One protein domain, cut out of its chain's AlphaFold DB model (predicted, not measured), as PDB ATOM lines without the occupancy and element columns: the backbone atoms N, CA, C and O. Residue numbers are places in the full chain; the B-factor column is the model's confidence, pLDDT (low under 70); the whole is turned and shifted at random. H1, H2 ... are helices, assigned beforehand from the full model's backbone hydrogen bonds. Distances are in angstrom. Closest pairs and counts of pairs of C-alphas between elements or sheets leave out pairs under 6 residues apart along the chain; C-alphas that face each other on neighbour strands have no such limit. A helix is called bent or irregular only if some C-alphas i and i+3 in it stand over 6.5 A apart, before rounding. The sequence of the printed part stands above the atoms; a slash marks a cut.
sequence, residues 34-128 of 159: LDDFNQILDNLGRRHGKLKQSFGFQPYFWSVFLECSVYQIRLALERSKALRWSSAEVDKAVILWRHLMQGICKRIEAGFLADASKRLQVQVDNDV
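What this domain is: This is residues 34 to 128 of the 159 residues of an uncharacterized protein of Syphacia muris (UniProt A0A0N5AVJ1). One long helix, H3, forms a hairpin with the shorter H2, while H1 crosses H3 near its middle; the far end of H3, residues 120 to 128, sticks out. The 95 printed residues, with three named helices in the order H1, H2, H3 and no named strand, are all helix in class. The whole is loose, with a radius of gyration of the C-alphas of 17.8 A, and spans 64 by 27 by 17 A.

Where its parts are: H1, residues 34 to 55, begins at C-alpha 34 (178.573, 134.095, 157.458) and measures 30.1 A. It has a kink of 26 degrees near residue 41 and is irregular, only just: C-alphas 36 and 39 are 6.50 A apart. H2, residues 60 to 78, measures 27.8 A. H3, residues 87 to 128, measures 60.6 A and ends at C-alpha 128 (184.746, 96.943, 140.715).

How they stand to each other: H1 touches residues 104 to 116 of H3 alone, the same way at a steep tilt of 54 degrees; the closest C-alphas, of Gly 45 and Ile 108, are 4.1 A apart. H2 and H3, a helical hairpin, touch through residues 90 to 109 of H3 alone, opposite ways at a shallow tilt of 17 degrees; the closest C-alphas, of Trp 62 and Cys 105, are 5.9 A apart. H1 and H2 are apart. Every O i to N i+4 pair is within hydrogen-bond range in H2 and H3, and 15 of 18 in H1.

The domain as a whole: The farthest C-alphas, of Arg 84 and Val 128, are 64.3 A apart. The printed part has no cut and no long link. The pLDDT is under 70 at residues 51 to 55 and 123 to 128.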
ATOM      1  N   LEU A  34     179.027 134.980 158.540       84.62
ATOM      2  CA  LEU A  34     178.573 134.095 157.458       84.62
ATOM      3  C   LEU A  34     179.217 132.702 157.490       84.62
ATOM      4  O   LEU A  34     178.660 131.761 156.926       84.62
ATOM      5  N   ASP A  35     180.358 132.545 158.161       86.25
ATOM      6  CA  ASP A  35     180.997 131.242 158.311       86.25
ATOM      7  C   ASP A  35     180.154 130.262 159.130       86.25
ATOM      8  O   ASP A  35     180.078 129.085 158.773       86.25
ATOM      9  N   ASP A  36     179.431 130.751 160.137       87.12
ATOM     10  CA  ASP A  36     178.520 129.933 160.946       87.12
ATOM     11  C   ASP A  36     177.325 129.444 160.109       87.12
ATOM     12  O   ASP A  36     176.765 128.370 160.336       87.12
ATOM     13  N   PHE A  37     176.973 130.198 159.064       89.25
ATOM     14  CA  PHE A  37     175.902 129.843 158.140       89.25
ATOM     15  C   PHE A  37     176.319 128.760 157.128       89.25
ATOM     16  O   PHE A  37     175.465 128.035 156.604       89.25
ATOM     17  N   ASN A  38     177.623 128.579 156.879       89.19
ATOM     18  CA  ASN A  38     178.128 127.621 155.890       89.19
ATOM     19  C   ASN A  38     177.660 126.186 156.163       89.19
ATOM     20  O   ASN A  38     177.307 125.476 155.221       89.19
ATOM     21  N   GLN A  39     177.608 125.762 157.431       88.94
ATOM     22  CA  GLN A  39     177.180 124.406 157.791       88.94
ATOM     23  C   GLN A  39     175.728 124.135 157.365       88.94
ATOM     24  O   GLN A  39     175.411 123.052 156.864       88.94
ATOM     25  N   ILE A  40     174.845 125.123 157.527       88.56
ATOM     26  CA  ILE A  40     173.436 125.034 157.122       88.56
ATOM     27  C   ILE A  40     173.340 124.918 155.597       88.56
ATOM     28  O   ILE A  40     172.645 124.039 155.078       88.56
ATOM     29  N   LEU A  41     174.083 125.757 154.875       91.38
ATOM     30  CA  LEU A  41     174.099 125.771 153.412       91.38
ATOM     31  C   LEU A  41     174.670 124.474 152.821       91.38
ATOM     32  O   LEU A  41     174.108 123.934 151.866       91.38
ATOM     33  N   ASP A  42     175.720 123.916 153.424       90.00
ATOM     34  CA  ASP A  42     176.289 122.625 153.031       90.00
ATOM     35  C   ASP A  42     175.279 121.492 153.212       90.00
ATOM     36  O   ASP A  42     175.110 120.640 152.335       90.00
ATOM     37  N   ASN A  43     174.574 121.477 154.346       87.81
ATOM     38  CA  ASN A  43     173.527 120.495 154.618       87.81
ATOM     39  C   ASN A  43     172.411 120.567 153.575       87.81
ATOM     40  O   ASN A  43     171.962 119.528 153.079       87.81
ATOM     41  N   LEU A  44     171.998 121.780 153.211       88.38
ATOM     42  CA  LEU A  44     170.984 122.004 152.190       88.38
ATOM     43  C   LEU A  44     171.454 121.523 150.811       88.38
ATOM     44  O   LEU A  44     170.706 120.825 150.121       88.38
ATOM     45  N   GLY A  45     172.703 121.822 150.446       88.56
ATOM     46  CA  GLY A  45     173.342 121.339 149.224       88.56
ATOM     47  C   GLY A  45     173.345 119.816 149.130       88.56
ATOM     48  O   GLY A  45     172.853 119.250 148.153       88.56
ATOM     49  N   ARG A  46     173.798 119.130 150.187       87.19
ATOM     50  CA  ARG A  46     173.813 117.657 150.244       87.19
ATOM     51  C   ARG A  46     172.413 117.050 150.127       87.19
ATOM     52  O   ARG A  46     172.239 116.029 149.465       87.19
ATOM     53  N   ARG A  47     171.394 117.672 150.734       83.00
ATOM     54  CA  ARG A  47     169.993 117.234 150.580       83.00
ATOM     55  C   ARG A  47     169.523 117.362 149.125       83.00
ATOM     56  O   ARG A  47     168.924 116.421 148.613       83.00
ATOM     57  N   HIS A  48     169.862 118.448 148.427       82.00
ATOM     58  CA  HIS A  48     169.550 118.599 146.998       82.00
ATOM     59  C   HIS A  48     170.350 117.634 146.105       82.00
ATOM     60  O   HIS A  48     169.838 117.193 145.077       82.00
ATOM     61  N   GLY A  49     171.564 117.243 146.511       79.00
ATOM     62  CA  GLY A  49     172.353 116.199 145.845       79.00
ATOM     63  C   GLY A  49     171.601 114.867 145.763       79.00
ATOM     64  O   GLY A  49     171.538 114.252 144.697       79.00
ATOM     65  N   LYS A  50     170.909 114.483 146.845       75.44
ATOM     66  CA  LYS A  50     169.997 113.323 146.855       75.44
ATOM     67  C   LYS A  50     168.840 113.491 145.866       75.44
ATOM     68  O   LYS A  50     168.514 112.556 145.140       75.44
ATOM     69  N   LEU A  51     168.253 114.689 145.793       69.88
ATOM     70  CA  LEU A  51     167.136 114.982 144.887       69.88
ATOM     71  C   LEU A  51     167.537 114.945 143.405       69.88
ATOM     72  O   LEU A  51     166.683 114.646 142.572       69.88
ATOM     73  N   LYS A  52     168.812 115.173 143.051       69.19
ATOM     74  CA  LYS A  52     169.298 114.977 141.671       69.19
ATOM     75  C   LYS A  52     168.999 113.565 141.173       69.19
ATOM     76  O   LYS A  52     168.514 113.410 140.056       69.19
ATOM     77  N   GLN A  53     169.273 112.555 141.997       64.38
ATOM     78  CA  GLN A  53     169.071 111.149 141.634       64.38
ATOM     79  C   GLN A  53     167.587 110.788 141.533       64.38
ATOM     80  O   GLN A  53     167.216 109.977 140.693       64.38
ATOM     81  N   SER A  54     166.738 111.409 142.356       64.38
ATOM     82  CA  SER A  54     165.305 111.102 142.403       64.38
ATOM     83  C   SER A  54     164.462 111.894 141.395       64.38
ATOM     84  O   SER A  54     163.456 111.379 140.920       64.38
ATOM     85  N   PHE A  55     164.850 113.130 141.062       69.56
ATOM     86  CA  PHE A  55     163.996 114.078 140.327       69.56
ATOM     87  C   PHE A  55     164.727 114.890 139.246       69.56
ATOM     88  O   PHE A  55     164.140 115.794 138.655       69.56
ATOM     89  N   GLY A  56     166.008 114.611 138.979       75.62
ATOM     90  CA  GLY A  56     166.753 115.267 137.899       75.62
ATOM     91  C   GLY A  56     167.106 116.736 138.156       75.62
ATOM     92  O   GLY A  56     167.335 117.473 137.197       75.62
ATOM     93  N   PHE A  57     167.166 117.171 139.422       79.19
ATOM     94  CA  PHE A  57     167.543 118.540 139.794       79.19
ATOM     95  C   PHE A  57     168.904 118.948 139.202       79.19
ATOM     96  O   PHE A  57     169.892 118.219 139.327       79.19
ATOM     97  N   GLN A  58     168.971 120.132 138.593       80.75
ATOM     98  CA  GLN A  58     170.174 120.638 137.934       80.75
ATOM     99  C   GLN A  58     170.733 121.891 138.625       80.75
ATOM    100  O   GLN A  58     169.963 122.792 138.958       80.75
ATOM    101  N   PRO A  59     172.067 122.024 138.761       80.81
ATOM    102  CA  PRO A  59     172.690 123.211 139.355       80.81
ATOM    103  C   PRO A  59     172.319 124.538 138.681       80.81
ATOM    104  O   PRO A  59     172.266 125.566 139.352       80.81
ATOM    105  N   TYR A  60     171.995 124.533 137.378       86.56
ATOM    106  CA  TYR A  60     171.611 125.755 136.659       86.56
ATOM    107  C   TYR A  60     170.386 126.453 137.274       86.56
ATOM    108  O   TYR A  60     170.256 127.671 137.150       86.56
ATOM    109  N   PHE A  61     169.511 125.718 137.974       88.25
ATOM    110  CA  PHE A  61     168.361 126.304 138.659       88.25
ATOM    111  C   PHE A  61     168.774 127.328 139.721       88.25
ATOM    112  O   PHE A  61     168.059 128.308 139.912       88.25
ATOM    113  N   TRP A  62     169.946 127.177 140.348       88.88
ATOM    114  CA  TRP A  62     170.469 128.167 141.294       88.88
ATOM    115  C   TRP A  62     170.835 129.489 140.615       88.88
ATOM    116  O   TRP A  62     170.615 130.556 141.183       88.88
ATOM    117  N   SER A  63     171.336 129.432 139.378       89.56
ATOM    118  CA  SER A  63     171.647 130.636 138.596       89.56
ATOM    119  C   SER A  63     170.373 131.376 138.186       89.56
ATOM    120  O   SER A  63     170.264 132.580 138.409       89.56
ATOM    121  N   VAL A  64     169.370 130.645 137.686       92.00
ATOM    122  CA  VAL A  64     168.047 131.214 137.367       92.00
ATOM    123  C   VAL A  64     167.417 131.833 138.615       92.00
ATOM    124  O   VAL A  64     166.910 132.952 138.582       92.00
ATOM    125  N   PHE A  65     167.499 131.135 139.745       91.38
ATOM    126  CA  PHE A  65     166.975 131.624 141.009       91.38
ATOM    127  C   PHE A  65     167.660 132.926 141.465       91.38
ATOM    128  O   PHE A  65     166.983 133.868 141.888       91.38
ATOM    129  N   LEU A  66     168.989 133.021 141.341       94.38
ATOM    130  CA  LEU A  66     169.736 134.243 141.641       94.38
ATOM    131  C   LEU A  66     169.226 135.423 140.801       94.38
ATOM    132  O   LEU A  66     168.931 136.480 141.358       94.38
ATOM    133  N   GLU A  67     169.074 135.243 139.491       95.44
ATOM    134  CA  GLU A  67     168.578 136.291 138.590       95.44
ATOM    135  C   GLU A  67     167.158 136.730 138.950       95.44
ATOM    136  O   GLU A  67     166.896 137.928 139.100       95.44
ATOM    137  N   CYS A  68     166.263 135.767 139.177       96.00
ATOM    138  CA  CYS A  68     164.901 136.042 139.617       96.00
ATOM    139  C   CYS A  68     164.879 136.804 140.945       96.00
ATOM    140  O   CYS A  68     164.164 137.798 141.059       96.00
ATOM    141  N   SER A  69     165.669 136.397 141.941       95.75
ATOM    142  CA  SER A  69     165.680 137.063 143.250       95.75
ATOM    143  C   SER A  69     166.218 138.497 143.170       95.75
ATOM    144  O   SER A  69     165.659 139.392 143.802       95.75
ATOM    145  N   VAL A  70     167.242 138.744 142.344       97.38
ATOM    146  CA  VAL A  70     167.776 140.088 142.080       97.38
ATOM    147  C   VAL A  70     166.732 140.984 141.413       97.38
ATOM    148  O   VAL A  70     166.582 142.149 141.785       97.38
ATOM    149  N   TYR A  71     165.993 140.454 140.439       97.75
ATOM    150  CA  TYR A  71     164.906 141.195 139.807       97.75
ATOM    151  C   TYR A  71     163.786 141.516 140.807       97.75
ATOM    152  O   TYR A  71     163.342 142.662 140.897       97.75
ATOM    153  N   GLN A  72     163.358 140.526 141.597       96.62
ATOM    154  CA  GLN A  72     162.253 140.688 142.542       96.62
ATOM    155  C   GLN A  72     162.579 141.685 143.658       96.62
ATOM    156  O   GLN A  72     161.724 142.503 143.992       96.62
ATOM    157  N   ILE A  73     163.805 141.685 144.202       96.25
ATOM    158  CA  ILE A  73     164.161 142.652 145.250       96.25
ATOM    159  C   ILE A  73     164.192 144.082 144.707       96.25
ATOM    160  O   ILE A  73     163.671 144.983 145.359       96.25
ATOM    161  N   ARG A  74     164.713 144.302 143.490       97.94
ATOM    162  CA  ARG A  74     164.671 145.622 142.842       97.94
ATOM    163  C   ARG A  74     163.233 146.111 142.733       97.94
ATOM    164  O   ARG A  74     162.912 147.203 143.193       97.94
ATOM    165  N   LEU A  75     162.369 145.259 142.182       97.25
ATOM    166  CA  LEU A  75     160.959 145.566 141.988       97.25
ATOM    167  C   LEU A  75     160.251 145.884 143.311       97.25
ATOM    168  O   LEU A  75     159.432 146.801 143.368       97.25
ATOM    169  N   ALA A  76     160.563 145.138 144.372       96.00
ATOM    170  CA  ALA A  76     160.001 145.346 145.701       96.00
ATOM    171  C   ALA A  76     160.442 146.683 146.318       96.00
ATOM    172  O   ALA A  76     159.614 147.386 146.896       96.00
ATOM    173  N   LEU A  77     161.715 147.058 146.165       96.50
ATOM    174  CA  LEU A  77     162.253 148.320 146.677       96.50
ATOM    175  C   LEU A  77     161.690 149.527 145.916       96.50
ATOM    176  O   LEU A  77     161.217 150.474 146.541       96.50
ATOM    177  N   GLU A  78     161.653 149.466 144.582       95.94
ATOM    178  CA  GLU A  78     161.111 150.533 143.724       95.94
ATOM    179  C   GLU A  78     159.609 150.763 143.948       95.94
ATOM    180  O   GLU A  78     159.120 151.888 143.855       95.94
ATOM    181  N   ARG A  79     158.862 149.700 144.269       95.88
ATOM    182  CA  ARG A  79     157.417 149.765 144.551       95.88
ATOM    183  C   ARG A  79     157.092 149.969 146.029       95.88
ATOM    184  O   ARG A  79     155.909 150.004 146.384       95.88
ATOM    185  N   SER A  80     158.099 150.074 146.895       95.19
ATOM    186  CA  SER A  80     157.880 150.199 148.332       95.19
ATOM    187  C   SER A  80     157.123 151.486 148.650       95.19
ATOM    188  O   SER A  80     157.544 152.591 148.314       95.19
ATOM    189  N   LYS A  81     155.983 151.339 149.329       92.00
ATOM    190  CA  LYS A  81     155.229 152.470 149.890       92.00
ATOM    191  C   LYS A  81     155.683 152.823 151.307       92.00
ATOM    192  O   LYS A  81     155.371 153.909 151.780       92.00
ATOM    193  N   ALA A  82     156.383 151.902 151.975       89.69
ATOM    194  CA  ALA A  82     156.827 152.060 153.357       89.69
ATOM    195  C   ALA A  82     158.045 152.986 153.465       89.69
ATOM    196  O   ALA A  82     158.151 153.766 154.405       89.69
ATOM    197  N   LEU A  83     158.947 152.914 152.486       89.06
ATOM    198  CA  LEU A  83     160.149 153.733 152.404       89.06
ATOM    199  C   LEU A  83     160.300 154.220 150.967       89.06
ATOM    200  O   LEU A  83     160.152 153.433 150.033       89.06
ATOM    201  N   ARG A  84     160.607 155.506 150.786       92.50
ATOM    202  CA  ARG A  84     160.952 156.041 149.468       92.50
ATOM    203  C   ARG A  84     162.442 155.852 149.232       92.50
ATOM    204  O   ARG A  84     163.241 156.601 149.778       92.50
ATOM    205  N   TRP A  85     162.781 154.862 148.420       95.38
ATOM    206  CA  TRP A  85     164.152 154.597 148.002       95.38
ATOM    207  C   TRP A  85     164.514 155.477 146.806       95.38
ATOM    208  O   TRP A  85     163.768 155.549 145.828       95.38
ATOM    209  N   SER A  86     165.666 156.135 146.859       96.62
ATOM    210  CA  SER A  86     166.274 156.739 145.673       96.62
ATOM    211  C   SER A  86     166.851 155.658 144.755       96.62
ATOM    212  O   SER A  86     167.216 154.573 145.210       96.62
ATOM    213  N   SER A  87     167.012 155.966 143.463       95.62
ATOM    214  CA  SER A  87     167.632 155.033 142.503       95.62
ATOM    215  C   SER A  87     169.000 154.536 142.983       95.62
ATOM    216  O   SER A  87     169.296 153.350 142.893       95.62
ATOM    217  N   ALA A  88     169.813 155.429 143.560       97.75
ATOM    218  CA  ALA A  88     171.138 155.087 144.065       97.75
ATOM    219  C   ALA A  88     171.087 154.134 145.274       97.75
ATOM    220  O   ALA A  88     171.964 153.284 145.423       97.75
ATOM    221  N   GLU A  89     170.085 154.261 146.148       97.25
ATOM    222  CA  GLU A  89     169.895 153.341 147.276       97.25
ATOM    223  C   GLU A  89     169.394 151.977 146.804       97.25
ATOM    224  O   GLU A  89     169.904 150.958 147.272       97.25
ATOM    225  N   VAL A  90     168.460 151.946 145.842       97.81
ATOM    226  CA  VAL A  90     168.008 150.697 145.208       97.81
ATOM    227  C   VAL A  90     169.194 149.968 144.586       97.81
ATOM    228  O   VAL A  90     169.387 148.785 144.853       97.81
ATOM    229  N   ASP A  91     170.029 150.657 143.807       98.12
ATOM    230  CA  ASP A  91     171.175 150.032 143.146       98.12
ATOM    231  C   ASP A  91     172.172 149.446 144.150       98.12
ATOM    232  O   ASP A  91     172.602 148.300 143.997       98.12
ATOM    233  N   LYS A  92     172.484 150.180 145.225       98.06
ATOM    234  CA  LYS A  92     173.338 149.675 146.312       98.06
ATOM    235  C   LYS A  92     172.737 148.436 146.975       98.06
ATOM    236  O   LYS A  92     173.436 147.438 147.138       98.06
ATOM    237  N   ALA A  93     171.451 148.473 147.325       96.56
ATOM    238  CA  ALA A  93     170.767 147.348 147.956       96.56
ATOM    239  C   ALA A  93     170.731 146.115 147.043       96.56
ATOM    240  O   ALA A  93     171.015 145.005 147.487       96.56
ATOM    241  N   VAL A  94     170.463 146.304 145.749       97.88
ATOM    242  CA  VAL A  94     170.458 145.236 144.740       97.88
ATOM    243  C   VAL A  94     171.846 144.611 144.573       97.88
ATOM    244  O   VAL A  94     171.957 143.390 144.443       97.88
ATOM    245  N   ILE A  95     172.917 145.412 144.603       98.00
ATOM    246  CA  ILE A  95     174.295 144.904 144.557       98.00
ATOM    247  C   ILE A  95     174.595 144.051 145.793       98.00
ATOM    248  O   ILE A  95     175.105 142.939 145.647       98.00
ATOM    249  N   LEU A  96     174.264 144.528 146.994       96.56
ATOM    250  CA  LEU A  96     174.484 143.777 148.235       96.56
ATOM    251  C   LEU A  96     173.672 142.477 148.258       96.56
ATOM    252  O   LEU A  96     174.214 141.412 148.555       96.56
ATOM    253  N   TRP A  97     172.404 142.541 147.847       97.19
ATOM    254  CA  TRP A  97     171.543 141.370 147.704       97.19
ATOM    255  C   TRP A  97     172.137 140.336 146.748       97.19
ATOM    256  O   TRP A  97     172.200 139.154 147.075       97.19
ATOM    257  N   ARG A  98     172.633 140.773 145.582       97.69
ATOM    258  CA  ARG A  98     173.300 139.885 144.623       97.69
ATOM    259  C   ARG A  98     174.479 139.155 145.263       97.69
ATOM    260  O   ARG A  98     174.604 137.955 145.046       97.69
ATOM    261  N   HIS A  99     175.318 139.846 146.033       95.56
ATOM    262  CA  HIS A  99     176.472 139.226 146.691       95.56
ATOM    263  C   HIS A  99     176.041 138.181 147.725       95.56
ATOM    264  O   HIS A  99     176.552 137.061 147.695       95.56
ATOM    265  N   LEU A 100     175.065 138.512 148.576       94.19
ATOM    266  CA  LEU A 100     174.510 137.578 149.558       94.19
ATOM    267  C   LEU A 100     173.948 136.327 148.870       94.19
ATOM    268  O   LEU A 100     174.354 135.205 149.168       94.19
ATOM    269  N   MET A 101     173.059 136.521 147.896       95.62
ATOM    270  CA  MET A 101     172.409 135.425 147.183       95.62
ATOM    271  C   MET A 101     173.397 134.573 146.389       95.62
ATOM    272  O   MET A 101     173.263 133.350 146.352       95.62
ATOM    273  N   GLN A 102     174.411 135.189 145.780       95.06
ATOM    274  CA  GLN A 102     175.466 134.467 145.078       95.06
ATOM    275  C   GLN A 102     176.304 133.623 146.044       95.06
ATOM    276  O   GLN A 102     176.632 132.485 145.708       95.06
ATOM    277  N   GLY A 103     176.633 134.145 147.230       93.00
ATOM    278  CA  GLY A 103     177.314 133.387 148.282       93.00
ATOM    279  C   GLY A 103     176.505 132.165 148.720       93.00
ATOM    280  O   GLY A 103     177.021 131.048 148.702       93.00
ATOM    281  N   ILE A 104     175.211 132.366 148.996       92.94
ATOM    282  CA  ILE A 104     174.266 131.298 149.350       92.94
ATOM    283  C   ILE A 104     174.228 130.215 148.265       92.94
ATOM    284  O   ILE A 104     174.465 129.042 148.552       92.94
ATOM    285  N   CYS A 105     173.984 130.603 147.011       93.06
ATOM    286  CA  CYS A 105     173.860 129.659 145.899       93.06
ATOM    287  C   CYS A 105     175.153 128.867 145.672       93.06
ATOM    288  O   CYS A 105     175.101 127.646 145.545       93.06
ATOM    289  N   LYS A 106     176.317 129.534 145.686       92.50
ATOM    290  CA  LYS A 106     177.623 128.873 145.518       92.50
ATOM    291  C   LYS A 106     177.895 127.851 146.616       92.50
ATOM    292  O   LYS A 106     178.430 126.782 146.335       92.50
ATOM    293  N   ARG A 107     177.537 128.162 147.865       92.12
ATOM    294  CA  ARG A 107     177.759 127.239 148.983       92.12
ATOM    295  C   ARG A 107     176.837 126.022 148.903       92.12
ATOM    296  O   ARG A 107     177.303 124.897 149.058       92.12
ATOM    297  N   ILE A 108     175.560 126.230 148.574       91.12
ATOM    298  CA  ILE A 108     174.609 125.134 148.328       91.12
ATOM    299  C   ILE A 108     175.100 124.251 147.171       91.12
ATOM    300  O   ILE A 108     175.087 123.024 147.278       91.12
ATOM    301  N   GLU A 109     175.573 124.854 146.080       90.75
ATOM    302  CA  GLU A 109     176.123 124.130 144.934       90.75
ATOM    303  C   GLU A 109     177.370 123.313 145.308       90.75
ATOM    304  O   GLU A 109     177.484 122.155 144.909       90.75
ATOM    305  N   ALA A 110     178.264 123.852 146.141       90.00
ATOM    306  CA  ALA A 110     179.421 123.110 146.639       90.00
ATOM    307  C   ALA A 110     179.002 121.858 147.436       90.00
ATOM    308  O   ALA A 110     179.497 120.761 147.169       90.00
ATOM    309  N   GLY A 111     178.040 121.992 148.359       88.38
ATOM    310  CA  GLY A 111     177.492 120.855 149.106       88.38
ATOM    311  C   GLY A 111     176.789 119.827 148.210       88.38
ATOM    312  O   GLY A 111     176.910 118.619 148.428       88.38
ATOM    313  N   PHE A 112     176.092 120.294 147.170       87.00
ATOM    314  CA  PHE A 112     175.450 119.450 146.161       87.00
ATOM    315  C   PHE A 112     176.467 118.617 145.378       87.00
ATOM    316  O   PHE A 112     176.304 117.402 145.247       87.00
ATOM    317  N   LEU A 113     177.526 119.255 144.873       86.06
ATOM    318  CA  LEU A 113     178.572 118.591 144.099       86.06
ATOM    319  C   LEU A 113     179.346 117.588 144.958       86.06
ATOM    320  O   LEU A 113     179.591 116.474 144.505       86.06
ATOM    321  N   ALA A 114     179.654 117.933 146.212       85.12
ATOM    322  CA  ALA A 114     180.339 117.034 147.135       85.12
ATOM    323  C   ALA A 114     179.552 115.731 147.389       85.12
ATOM    324  O   ALA A 114     180.133 114.642 147.368       85.12
ATOM    325  N   ASP A 115     178.231 115.812 147.593       82.06
ATOM    326  CA  ASP A 115     177.386 114.619 147.766       82.06
ATOM    327  C   ASP A 115     177.239 113.829 146.456       82.06
ATOM    328  O   ASP A 115     177.340 112.600 146.469       82.06
ATOM    329  N   ALA A 116     177.081 114.513 145.318       77.94
ATOM    330  CA  ALA A 116     177.000 113.863 144.010       77.94
ATOM    331  C   ALA A 116     178.282 113.075 143.675       77.94
ATOM    332  O   ALA A 116     178.198 111.911 143.281       77.94
ATOM    333  N   SER A 117     179.463 113.667 143.887       78.25
ATOM    334  CA  SER A 117     180.759 113.014 143.660       78.25
ATOM    335  C   SER A 117     180.967 111.802 144.565       78.25
ATOM    336  O   SER A 117     181.383 110.748 144.083       78.25
ATOM    337  N   LYS A 118     180.618 111.906 145.855       78.81
ATOM    338  CA  LYS A 118     180.727 110.784 146.799       78.81
ATOM    339  C   LYS A 118     179.879 109.585 146.366       78.81
ATOM    340  O   LYS A 118     180.293 108.442 146.520       78.81
ATOM    341  N   ARG A 119     178.687 109.828 145.817       71.50
ATOM    342  CA  ARG A 119     177.787 108.756 145.362       71.50
ATOM    343  C   ARG A 119     178.265 108.081 144.084       71.50
ATOM    344  O   ARG A 119     178.106 106.872 143.963       71.50
ATOM    345  N   LEU A 120     178.857 108.845 143.167       71.50
ATOM    346  CA  LEU A 120     179.482 108.285 141.967       71.50
ATOM    347  C   LEU A 120     180.648 107.359 142.333       71.50
ATOM    348  O   LEU A 120     180.742 106.272 141.781       71.50
ATOM    349  N   GLN A 121     181.482 107.740 143.308       70.94
ATOM    350  CA  GLN A 121     182.567 106.878 143.800       70.94
ATOM    351  C   GLN A 121     182.045 105.560 144.387       70.94
ATOM    352  O   GLN A 121     182.522 104.502 144.001       70.94
ATOM    353  N   VAL A 122     181.003 105.597 145.226       71.12
ATOM    354  CA  VAL A 122     180.406 104.374 145.804       71.12
ATOM    355  C   VAL A 122     179.823 103.438 144.735       71.12
ATOM    356  O   VAL A 122     179.876 102.223 144.895       71.12
ATOM    357  N   GLN A 123     179.255 103.974 143.650       64.62
ATOM    358  CA  GLN A 123     178.786 103.147 142.531       64.62
ATOM    359  C   GLN A 123     179.952 102.470 141.806       64.62
ATOM    360  O   GLN A 123     179.906 101.263 141.593       64.62
ATOM    361  N   VAL A 124     181.014 103.222 141.507       68.81
ATOM    362  CA  VAL A 124     182.222 102.689 140.860       68.81
ATOM    363  C   VAL A 124     182.890 101.614 141.721       68.81
ATOM    364  O   VAL A 124     183.244 100.560 141.205       68.81
ATOM    365  N   ASP A 125     183.010 101.831 143.031       62.00
ATOM    366  CA  ASP A 125     183.619 100.856 143.945       62.00
ATOM    367  C   ASP A 125     182.810  99.549 144.019       62.00
ATOM    368  O   ASP A 125     183.384  98.461 144.048       62.00
ATOM    369  N   ASN A 126     181.475  99.630 143.995       60.91
ATOM    370  CA  ASN A 126     180.614  98.444 143.975       60.91
ATOM    371  C   ASN A 126     180.709  97.668 142.651       60.91
ATOM    372  O   ASN A 126     180.710  96.438 142.673       60.91
ATOM    373  N   ASP A 127     180.834  98.362 141.516       59.53
ATOM    374  CA  ASP A 127     180.981  97.729 140.198       59.53
ATOM    375  C   ASP A 127     182.357  97.053 140.024       59.53
ATOM    376  O   ASP A 127     182.482  96.079 139.282       59.53
ATOM    377  N   VAL A 128     183.389  97.522 140.737       59.16
ATOM    378  CA  VAL A 128     184.746  96.943 140.715       59.16
ATOM    379  C   VAL A 128     184.868  95.686 141.591       59.16
ATOM    380  O   VAL A 128     185.696  94.820 141.307       59.16
TER     381      VAL A 128